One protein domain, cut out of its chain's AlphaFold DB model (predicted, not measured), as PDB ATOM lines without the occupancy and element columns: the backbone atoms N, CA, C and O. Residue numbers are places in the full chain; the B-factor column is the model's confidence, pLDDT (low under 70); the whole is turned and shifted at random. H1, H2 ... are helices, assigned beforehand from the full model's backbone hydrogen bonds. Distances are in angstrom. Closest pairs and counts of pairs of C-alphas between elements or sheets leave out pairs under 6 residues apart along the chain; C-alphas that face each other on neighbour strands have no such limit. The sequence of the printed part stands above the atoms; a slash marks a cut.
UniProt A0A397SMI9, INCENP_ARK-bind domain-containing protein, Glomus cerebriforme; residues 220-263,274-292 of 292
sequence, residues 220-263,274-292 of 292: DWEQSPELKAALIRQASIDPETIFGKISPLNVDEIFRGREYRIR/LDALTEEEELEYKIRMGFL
ATOM      1  N   ASP A 220     -61.571  29.057  -2.440       84.56
ATOM      2  CA  ASP A 220     -62.312  27.820  -2.148       84.56
ATOM      3  C   ASP A 220     -61.462  26.546  -2.323       84.56
ATOM      4  O   ASP A 220     -61.556  25.623  -1.518       84.56
ATOM      5  N   TRP A 221     -60.555  26.514  -3.309       88.44
ATOM      6  CA  TRP A 221     -59.640  25.382  -3.531       88.44
ATOM      7  C   TRP A 221     -58.574  25.225  -2.433       88.44
ATOM      8  O   TRP A 221     -57.964  24.164  -2.311       88.44
ATOM      9  N   GLU A 222     -58.345  26.265  -1.629       87.06
ATOM     10  CA  GLU A 222     -57.385  26.274  -0.519       87.06
ATOM     11  C   GLU A 222     -58.029  25.795   0.795       87.06
ATOM     12  O   GLU A 222     -57.335  25.666   1.807       87.06
ATOM     13  N   GLN A 223     -59.353  25.574   0.809       87.38
ATOM     14  CA  GLN A 223     -60.122  25.130   1.974       87.38
ATOM     15  C   GLN A 223     -60.458  23.633   1.918       87.38
ATOM     16  O   GLN A 223     -60.601  23.026   0.858       87.38
ATOM     17  N   SER A 224     -60.617  23.017   3.095       85.06
ATOM     18  CA  SER A 224     -61.233  21.686   3.212       85.06
ATOM     19  C   SER A 224     -62.734  21.822   2.928       85.06
ATOM     20  O   SER A 224     -63.333  22.737   3.495       85.06
ATOM     21  N   PRO A 225     -63.382  20.975   2.101       89.75
ATOM     22  CA  PRO A 225     -62.976  19.653   1.593       89.75
ATOM     23  C   PRO A 225     -62.333  19.627   0.192       89.75
ATOM     24  O   PRO A 225     -61.754  18.603  -0.184       89.75
ATOM     25  N   GLU A 226     -62.408  20.718  -0.570       90.12
ATOM     26  CA  GLU A 226     -61.937  20.776  -1.963       90.12
ATOM     27  C   GLU A 226     -60.426  20.546  -2.073       90.12
ATOM     28  O   GLU A 226     -59.977  19.764  -2.912       90.12
ATOM     29  N   LEU A 227     -59.640  21.111  -1.153       93.19
ATOM     30  CA  LEU A 227     -58.196  20.877  -1.080       93.19
ATOM     31  C   LEU A 227     -57.868  19.386  -0.923       93.19
ATOM     32  O   LEU A 227     -56.959  18.872  -1.569       93.19
ATOM     33  N   LYS A 228     -58.630  18.660  -0.095       94.19
ATOM     34  CA  LYS A 228     -58.422  17.219   0.106       94.19
ATOM     35  C   LYS A 228     -58.719  16.448  -1.177       94.19
ATOM     36  O   LYS A 228     -57.949  15.565  -1.545       94.19
ATOM     37  N   ALA A 229     -59.814  16.780  -1.858       93.44
ATOM     38  CA  ALA A 229     -60.155  16.165  -3.134       93.44
ATOM     39  C   ALA A 229     -59.081  16.448  -4.200       93.44
ATOM     40  O   ALA A 229     -58.696  15.534  -4.930       93.44
ATOM     41  N   ALA A 230     -58.554  17.675  -4.256       93.19
ATOM     42  CA  ALA A 230     -57.477  18.057  -5.162       93.19
ATOM     43  C   ALA A 230     -56.174  17.294  -4.877       93.19
ATOM     44  O   ALA A 230     -55.591  16.732  -5.800       93.19
ATOM     45  N   LEU A 231     -55.759  17.190  -3.611       93.44
ATOM     46  CA  LEU A 231     -54.552  16.457  -3.214       93.44
ATOM     47  C   LEU A 231     -54.646  14.961  -3.541       93.44
ATOM     48  O   LEU A 231     -53.680  14.380  -4.028       93.44
ATOM     49  N   ILE A 232     -55.815  14.342  -3.331       93.50
ATOM     50  CA  ILE A 232     -56.042  12.937  -3.706       93.50
ATOM     51  C   ILE A 232     -55.885  12.753  -5.218       93.50
ATOM     52  O   ILE A 232     -55.258  11.791  -5.650       93.50
ATOM     53  N   ARG A 233     -56.418  13.680  -6.026       91.62
ATOM     54  CA  ARG A 233     -56.261  13.634  -7.488       91.62
ATOM     55  C   ARG A 233     -54.813  13.855  -7.923       91.62
ATOM     56  O   ARG A 233     -54.375  13.221  -8.871       91.62
ATOM     57  N   GLN A 234     -54.080  14.745  -7.254       92.44
ATOM     58  CA  GLN A 234     -52.681  15.044  -7.575       92.44
ATOM     59  C   GLN A 234     -51.730  13.896  -7.227       92.44
ATOM     60  O   GLN A 234     -50.718  13.735  -7.900       92.44
ATOM     61  N   ALA A 235     -52.053  13.083  -6.217       91.06
ATOM     62  CA  ALA A 235     -51.184  12.006  -5.746       91.06
ATOM     63  C   ALA A 235     -50.878  10.937  -6.813       91.06
ATOM     64  O   ALA A 235     -49.827  10.308  -6.747       91.06
ATOM     65  N   SER A 236     -51.775  10.729  -7.782       89.31
ATOM     66  CA  SER A 236     -51.612   9.729  -8.846       89.31
ATOM     67  C   SER A 236     -50.984  10.279 -10.129       89.31
ATOM     68  O   SER A 236     -50.897   9.559 -11.118       89.31
ATOM     69  N   ILE A 237     -50.634  11.566 -10.167       92.62
ATOM     70  CA  ILE A 237     -50.134  12.225 -11.375       92.62
ATOM     71  C   ILE A 237     -48.608  12.269 -11.318       92.62
ATOM     72  O   ILE A 237     -48.045  12.817 -10.372       92.62
ATOM     73  N   ASP A 238     -47.947  11.738 -12.349       93.56
ATOM     74  CA  ASP A 238     -46.489  11.799 -12.466       93.56
ATOM     75  C   ASP A 238     -46.033  13.253 -12.717       93.56
ATOM     76  O   ASP A 238     -46.360  13.826 -13.768       93.56
ATOM     77  N   PRO A 239     -45.271  13.871 -11.794       92.44
ATOM     78  CA  PRO A 239     -44.788  15.238 -11.962       92.44
ATOM     79  C   PRO A 239     -43.838  15.397 -13.155       92.44
ATOM     80  O   PRO A 239     -43.793  16.479 -13.745       92.44
ATOM     81  N   GLU A 240     -43.106  14.351 -13.551       91.75
ATOM     82  CA  GLU A 240     -42.157  14.420 -14.667       91.75
ATOM     83  C   GLU A 240     -42.883  14.622 -16.004       91.75
ATOM     84  O   GLU A 240     -42.382  15.318 -16.883       91.75
ATOM     85  N   THR A 241     -44.107  14.105 -16.143       92.62
ATOM     86  CA  THR A 241     -44.917  14.305 -17.359       92.62
ATOM     87  C   THR A 241     -45.391  15.748 -17.536       92.62
ATOM     88  O   THR A 241     -45.587  16.197 -18.665       92.62
ATOM     89  N   ILE A 242     -45.560  16.488 -16.435       94.00
ATOM     90  CA  ILE A 242     -46.049  17.873 -16.446       94.00
ATOM     91  C   ILE A 242     -44.887  18.860 -16.534       94.00
ATOM     92  O   ILE A 242     -44.926  19.795 -17.333       94.00
ATOM     93  N   PHE A 243     -43.874  18.678 -15.687       94.44
ATOM     94  CA  PHE A 243     -42.781  19.640 -15.530       94.44
ATOM     95  C   PHE A 243     -41.528  19.266 -16.327       94.44
ATOM     96  O   PHE A 243     -40.698  20.134 -16.595       94.44
ATOM     97  N   GLY A 244     -41.398  18.001 -16.732       93.44
ATOM     98  CA  GLY A 244     -40.186  17.470 -17.343       93.44
ATOM     99  C   GLY A 244     -39.039  17.292 -16.348       93.44
ATOM    100  O   GLY A 244     -39.143  17.603 -15.158       93.44
ATOM    101  N   LYS A 245     -37.902  16.805 -16.858       91.06
ATOM    102  CA  LYS A 245     -36.660  16.708 -16.083       91.06
ATOM    103  C   LYS A 245     -36.131  18.109 -15.761       91.06
ATOM    104  O   LYS A 245     -35.988  18.957 -16.645       91.06
ATOM    105  N   ILE A 246     -35.811  18.344 -14.489       90.38
ATOM    106  CA  ILE A 246     -35.271  19.626 -14.028       90.38
ATOM    107  C   ILE A 246     -33.868  19.807 -14.611       90.38
ATOM    108  O   ILE A 246     -32.965  19.010 -14.367       90.38
ATOM    109  N   SER A 247     -33.688  20.875 -15.385       90.31
ATOM    110  CA  SER A 247     -32.393  21.196 -15.985       90.31
ATOM    111  C   SER A 247     -31.410  21.754 -14.947       90.31
ATOM    112  O   SER A 247     -31.832  22.424 -13.998       90.31
ATOM    113  N   PRO A 248     -30.092  21.543 -15.126       88.56
ATOM    114  CA  PRO A 248     -29.084  22.142 -14.262       88.56
ATOM    115  C   PRO A 248     -29.199  23.670 -14.215       88.56
ATOM    116  O   PRO A 248     -29.404  24.328 -15.235       88.56
ATOM    117  N   LEU A 249     -29.021  24.242 -13.023       88.94
ATOM    118  CA  LEU A 249     -29.075  25.687 -12.819       88.94
ATOM    119  C   LEU A 249     -27.887  26.383 -13.500       88.94
ATOM    120  O   LEU A 249     -26.739  26.188 -13.090       88.94
ATOM    121  N   ASN A 250     -28.166  27.248 -14.476       89.81
ATOM    122  CA  ASN A 250     -27.170  28.134 -15.072       89.81
ATOM    123  C   ASN A 250     -27.160  29.492 -14.351       89.81
ATOM    124  O   ASN A 250     -28.016  30.347 -14.575       89.81
ATOM    125  N   VAL A 251     -26.189  29.683 -13.458       90.31
ATOM    126  CA  VAL A 251     -26.065  30.919 -12.666       90.31
ATOM    127  C   VAL A 251     -25.669  32.124 -13.520       90.31
ATOM    128  O   VAL A 251     -26.146  33.228 -13.258       90.31
ATOM    129  N   ASP A 252     -24.883  31.908 -14.576       89.25
ATOM    130  CA  ASP A 252     -24.434  32.956 -15.496       89.25
ATOM    131  C   ASP A 252     -25.623  33.616 -16.198       89.25
ATOM    132  O   ASP A 252     -25.621  34.819 -16.452       89.25
ATOM    133  N   GLU A 253     -26.659  32.829 -16.489       90.94
ATOM    134  CA  GLU A 253     -27.881  33.298 -17.129       90.94
ATOM    135  C   GLU A 253     -28.788  34.099 -16.189       90.94
ATOM    136  O   GLU A 253     -29.404  35.081 -16.607       90.94
ATOM    137  N   ILE A 254     -28.862  33.705 -14.922       91.19
ATOM    138  CA  ILE A 254     -29.737  34.352 -13.940       91.19
ATOM    139  C   ILE A 254     -29.145  35.689 -13.489       91.19
ATOM    140  O   ILE A 254     -29.870  36.669 -13.314       91.19
ATOM    141  N   PHE A 255     -27.824  35.743 -13.315       89.56
ATOM    142  CA  PHE A 255     -27.119  36.910 -12.785       89.56
ATOM    143  C   PHE A 255     -26.423  37.749 -13.864       89.56
ATOM    144  O   PHE A 255     -25.476  38.478 -13.563       89.56
ATOM    145  N   ARG A 256     -26.897  37.693 -15.119       88.06
ATOM    146  CA  ARG A 256     -26.364  38.525 -16.211       88.06
ATOM    147  C   ARG A 256     -26.296  39.998 -15.782       88.06
ATOM    148  O   ARG A 256     -27.279  40.567 -15.308       88.06
ATOM    149  N   GLY A 257     -25.130  40.617 -15.960       84.38
ATOM    150  CA  GLY A 257     -24.911  42.037 -15.656       84.38
ATOM    151  C   GLY A 257     -24.680  42.373 -14.179       84.38
ATOM    152  O   GLY A 257     -24.671  43.551 -13.830       84.38
ATOM    153  N   ARG A 258     -24.491  41.376 -13.304       86.12
ATOM    154  CA  ARG A 258     -24.071  41.584 -11.911       86.12
ATOM    155  C   ARG A 258     -22.773  40.837 -11.641       86.12
ATOM    156  O   ARG A 258     -22.580  39.732 -12.137       86.12
ATOM    157  N   GLU A 259     -21.903  41.420 -10.824       84.44
ATOM    158  CA  GLU A 259     -20.776  40.677 -10.264       84.44
ATOM    159  C   GLU A 259     -21.302  39.722  -9.194       84.44
ATOM    160  O   GLU A 259     -21.973  40.127  -8.243       84.44
ATOM    161  N   TYR A 260     -21.013  38.435  -9.347       84.81
ATOM    162  CA  TYR A 260     -21.326  37.426  -8.348       84.81
ATOM    163  C   TYR A 260     -20.137  36.485  -8.197       84.81
ATOM    164  O   TYR A 260     -19.386  36.220  -9.136       84.81
ATOM    165  N   ARG A 261     -19.937  35.989  -6.975       82.81
ATOM    166  CA  ARG A 261     -18.831  35.091  -6.651       82.81
ATOM    167  C   ARG A 261     -19.362  33.678  -6.501       82.81
ATOM    168  O   ARG A 261     -19.928  33.338  -5.461       82.81
ATOM    169  N   ILE A 262     -19.128  32.845  -7.511       81.31
ATOM    170  CA  ILE A 262     -19.324  31.401  -7.383       81.31
ATOM    171  C   ILE A 262     -18.271  30.895  -6.400       81.31
ATOM    172  O   ILE A 262     -17.066  31.011  -6.631       81.31
ATOM    173  N   ARG A 263     -18.722  30.369  -5.264       85.38
ATOM    174  CA  ARG A 263     -17.830  29.624  -4.378       85.38
ATOM    175  C   ARG A 263     -17.619  28.229  -4.973       85.38
ATOM    176  O   ARG A 263     -18.585  27.659  -5.485       85.38
ATOM    177  N   LEU A 274     -20.897   8.436  -9.311       83.12
ATOM    178  CA  LEU A 274     -21.397   7.300  -8.516       83.12
ATOM    179  C   LEU A 274     -22.600   7.652  -7.629       83.12
ATOM    180  O   LEU A 274     -23.396   6.771  -7.337       83.12
ATOM    181  N   ASP A 275     -22.726   8.920  -7.231       85.19
ATOM    182  CA  ASP A 275     -23.841   9.421  -6.414       85.19
ATOM    183  C   ASP A 275     -25.015   9.936  -7.274       85.19
ATOM    184  O   ASP A 275     -25.969  10.508  -6.745       85.19
ATOM    185  N   ALA A 276     -24.930   9.803  -8.605       86.94
ATOM    186  CA  ALA A 276     -26.028  10.151  -9.497       86.94
ATOM    187  C   ALA A 276     -27.082   9.038  -9.495       86.94
ATOM    188  O   ALA A 276     -26.741   7.858  -9.475       86.94
ATOM    189  N   LEU A 277     -28.353   9.434  -9.566       88.12
ATOM    190  CA  LEU A 277     -29.479   8.507  -9.651       88.12
ATOM    191  C   LEU A 277     -29.372   7.660 -10.929       88.12
ATOM    192  O   LEU A 277     -29.179   8.219 -12.015       88.12
ATOM    193  N   THR A 278     -29.483   6.336 -10.810       92.56
ATOM    194  CA  THR A 278     -29.453   5.442 -11.977       92.56
ATOM    195  C   THR A 278     -30.830   5.304 -12.625       92.56
ATOM    196  O   THR A 278     -31.865   5.597 -12.025       92.56
ATOM    197  N   GLU A 279     -30.862   4.839 -13.877       91.94
ATOM    198  CA  GLU A 279     -32.121   4.609 -14.600       91.94
ATOM    199  C   GLU A 279     -32.980   3.533 -13.917       91.94
ATOM    200  O   GLU A 279     -34.207   3.630 -13.902       91.94
ATOM    201  N   GLU A 280     -32.348   2.523 -13.310       94.62
ATOM    202  CA  GLU A 280     -33.046   1.490 -12.546       94.62
ATOM    203  C   GLU A 280     -33.735   2.068 -11.305       94.62
ATOM    204  O   GLU A 280     -34.881   1.715 -11.027       94.62
ATOM    205  N   GLU A 281     -33.078   2.987 -10.593       94.06
ATOM    206  CA  GLU A 281     -33.640   3.665  -9.421       94.06
ATOM    207  C   GLU A 281     -34.797   4.601  -9.809       94.06
ATOM    208  O   GLU A 281     -35.829   4.631  -9.130       94.06
ATOM    209  N   GLU A 282     -34.667   5.329 -10.928       92.62
ATOM    210  CA  GLU A 282     -35.759   6.133 -11.502       92.62
ATOM    211  C   GLU A 282     -36.984   5.257 -11.820       92.62
ATOM    212  O   GLU A 282     -38.125   5.629 -11.521       92.62
ATOM    213  N   LEU A 283     -36.765   4.079 -12.409       94.62
ATOM    214  CA  LEU A 283     -37.829   3.155 -12.792       94.62
ATOM    215  C   LEU A 283     -38.487   2.501 -11.570       94.62
ATOM    216  O   LEU A 283     -39.717   2.466 -11.485       94.62
ATOM    217  N   GLU A 284     -37.698   2.032 -10.599       95.81
ATOM    218  CA  GLU A 284     -38.211   1.472  -9.344       95.81
ATOM    219  C   GLU A 284     -39.077   2.495  -8.599       95.81
ATOM    220  O   GLU A 284     -40.162   2.165  -8.108       95.81
ATOM    221  N   TYR A 285     -38.644   3.758  -8.563       92.94
ATOM    222  CA  TYR A 285     -39.433   4.847  -7.999       92.94
ATOM    223  C   TYR A 285     -40.794   4.983  -8.692       92.94
ATOM    224  O   TYR A 285     -41.817   5.030  -8.006       92.94
ATOM    225  N   LYS A 286     -40.828   4.995 -10.029       93.50
ATOM    226  CA  LYS A 286     -42.078   5.123 -10.793       93.50
ATOM    227  C   LYS A 286     -43.038   3.961 -10.547       93.50
ATOM    228  O   LYS A 286     -44.222   4.211 -10.332       93.50
ATOM    229  N   ILE A 287     -42.533   2.726 -10.489       94.94
ATOM    230  CA  ILE A 287     -43.342   1.546 -10.140       94.94
ATOM    231  C   ILE A 287     -43.897   1.680  -8.719       94.94
ATOM    232  O   ILE A 287     -45.092   1.503  -8.490       94.94
ATOM    233  N   ARG A 288     -43.048   2.032  -7.746       94.38
ATOM    234  CA  ARG A 288     -43.455   2.174  -6.339       94.38
ATOM    235  C   ARG A 288     -44.527   3.246  -6.146       94.38
ATOM    236  O   ARG A 288     -45.393   3.089  -5.287       94.38
ATOM    237  N   MET A 289     -44.462   4.324  -6.922       93.06
ATOM    238  CA  MET A 289     -45.437   5.414  -6.888       93.06
ATOM    239  C   MET A 289     -46.693   5.137  -7.730       93.06
ATOM    240  O   MET A 289     -47.658   5.891  -7.624       93.06
ATOM    241  N   GLY A 290     -46.715   4.063  -8.528       92.19
ATOM    242  CA  GLY A 290     -47.833   3.724  -9.412       92.19
ATOM    243  C   GLY A 290     -47.939   4.626 -10.645       92.19
ATOM    244  O   GLY A 290     -49.036   4.828 -11.161       92.19
ATOM    245  N   PHE A 291     -46.818   5.202 -11.089       90.56
ATOM    246  CA  PHE A 291     -46.738   6.000 -12.318       90.56
ATOM    247  C   PHE A 291     -46.534   5.133 -13.575       90.56
ATOM    248  O   PHE A 291     -46.845   5.585 -14.678       90.56
ATOM    249  N   LEU A 292     -46.031   3.904 -13.403       85.50
ATOM    250  CA  LEU A 292     -45.837   2.853 -14.414       85.50
ATOM    251  C   LEU A 292     -46.522   1.565 -13.949       85.50
ATOM    252  O   LEU A 292     -47.193   0.930 -14.790       85.50
TER     253      LEU A 292
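Overview. This is residues 220 to 263 and 274 to 292 of the 292 residues of the protein "INCENP_ARK-bind domain-containing protein" of Glomus cerebriforme (UniProt A0A397SMI9). What does the model look like at first sight? It is a flat, open trail of short helices, with no packed core: H1, H2 and H3 are strung one after another along a thin path, and H4, beyond a cut, makes a separate arm that runs back toward the H1 side. What is it made of? The printed part has 63 residues with four named helices in the order H1, H2, H3, H4 and no named strand; the class is all helix, with 29 of the 63 residues, under half, in named elements. How large is it? It is extended, with a radius of gyration of the C-alphas of 18.5 A and spans of 48 by 38 by 18 A.

Along the chain. Where does the first helix lie? H1 is residues 226 to 234, 12.2 A from first to last C-alpha, and C-alpha 226 is at (-61.937, 20.776, -1.963). Which short helices follow? H2 is residues 239 to 243, 6.0 A long, and H3 is residues 251 to 254, 5.2 A long, with C-alpha 251 at (-26.065, 30.919, -12.666). Where is the longest helix? H4 is residues 279 to 289, 15.4 A from first to last C-alpha, and ends with C-alpha 289 at (-45.437, 5.414, -6.888).

Arrangement. Do any helices touch? H1, H2, H3 and H4 each touch no helix. H1 and H3, H1 and H4, and H2 and H4 are apart, with no C-alpha of the one within 8 A of the other. By the same test H1 and H2, H2 and H3, and H3 and H4 are apart, though they follow each other in the chain. How do they follow one another in space? The x of the helix centres goes from -57.303 in H1 to -44.138 in H2 and -27.029 in H3. H4 runs from x -32.121 at C-alpha 279 to x -45.437 at C-alpha 289. What do the backbones show? In H1, H2 and H4 every O i to N i+4 pair is within hydrogen-bond range. H3 is too short for such a pair, and its 1 O i to N i+3 pair is within range.

Size, cuts and confidence. How far does it reach? The two C-alphas farthest apart are those of Pro 225 and Glu 259, at 48.6 A. Where is the cut, and how are the links? Residues 264 to 273 are not printed, and C-alphas 263 and 274 are 23.0 A apart across the cut. Of the links that are printed whole, H1 to H2 is tight and H2 to H3 is short. Which stretches stand free, and is confidence low anywhere? Residues 242 to 250 and 253 to 259 are among those that stand free. The mean pLDDT of the printed part is 90.3, and no printed residue is under 70.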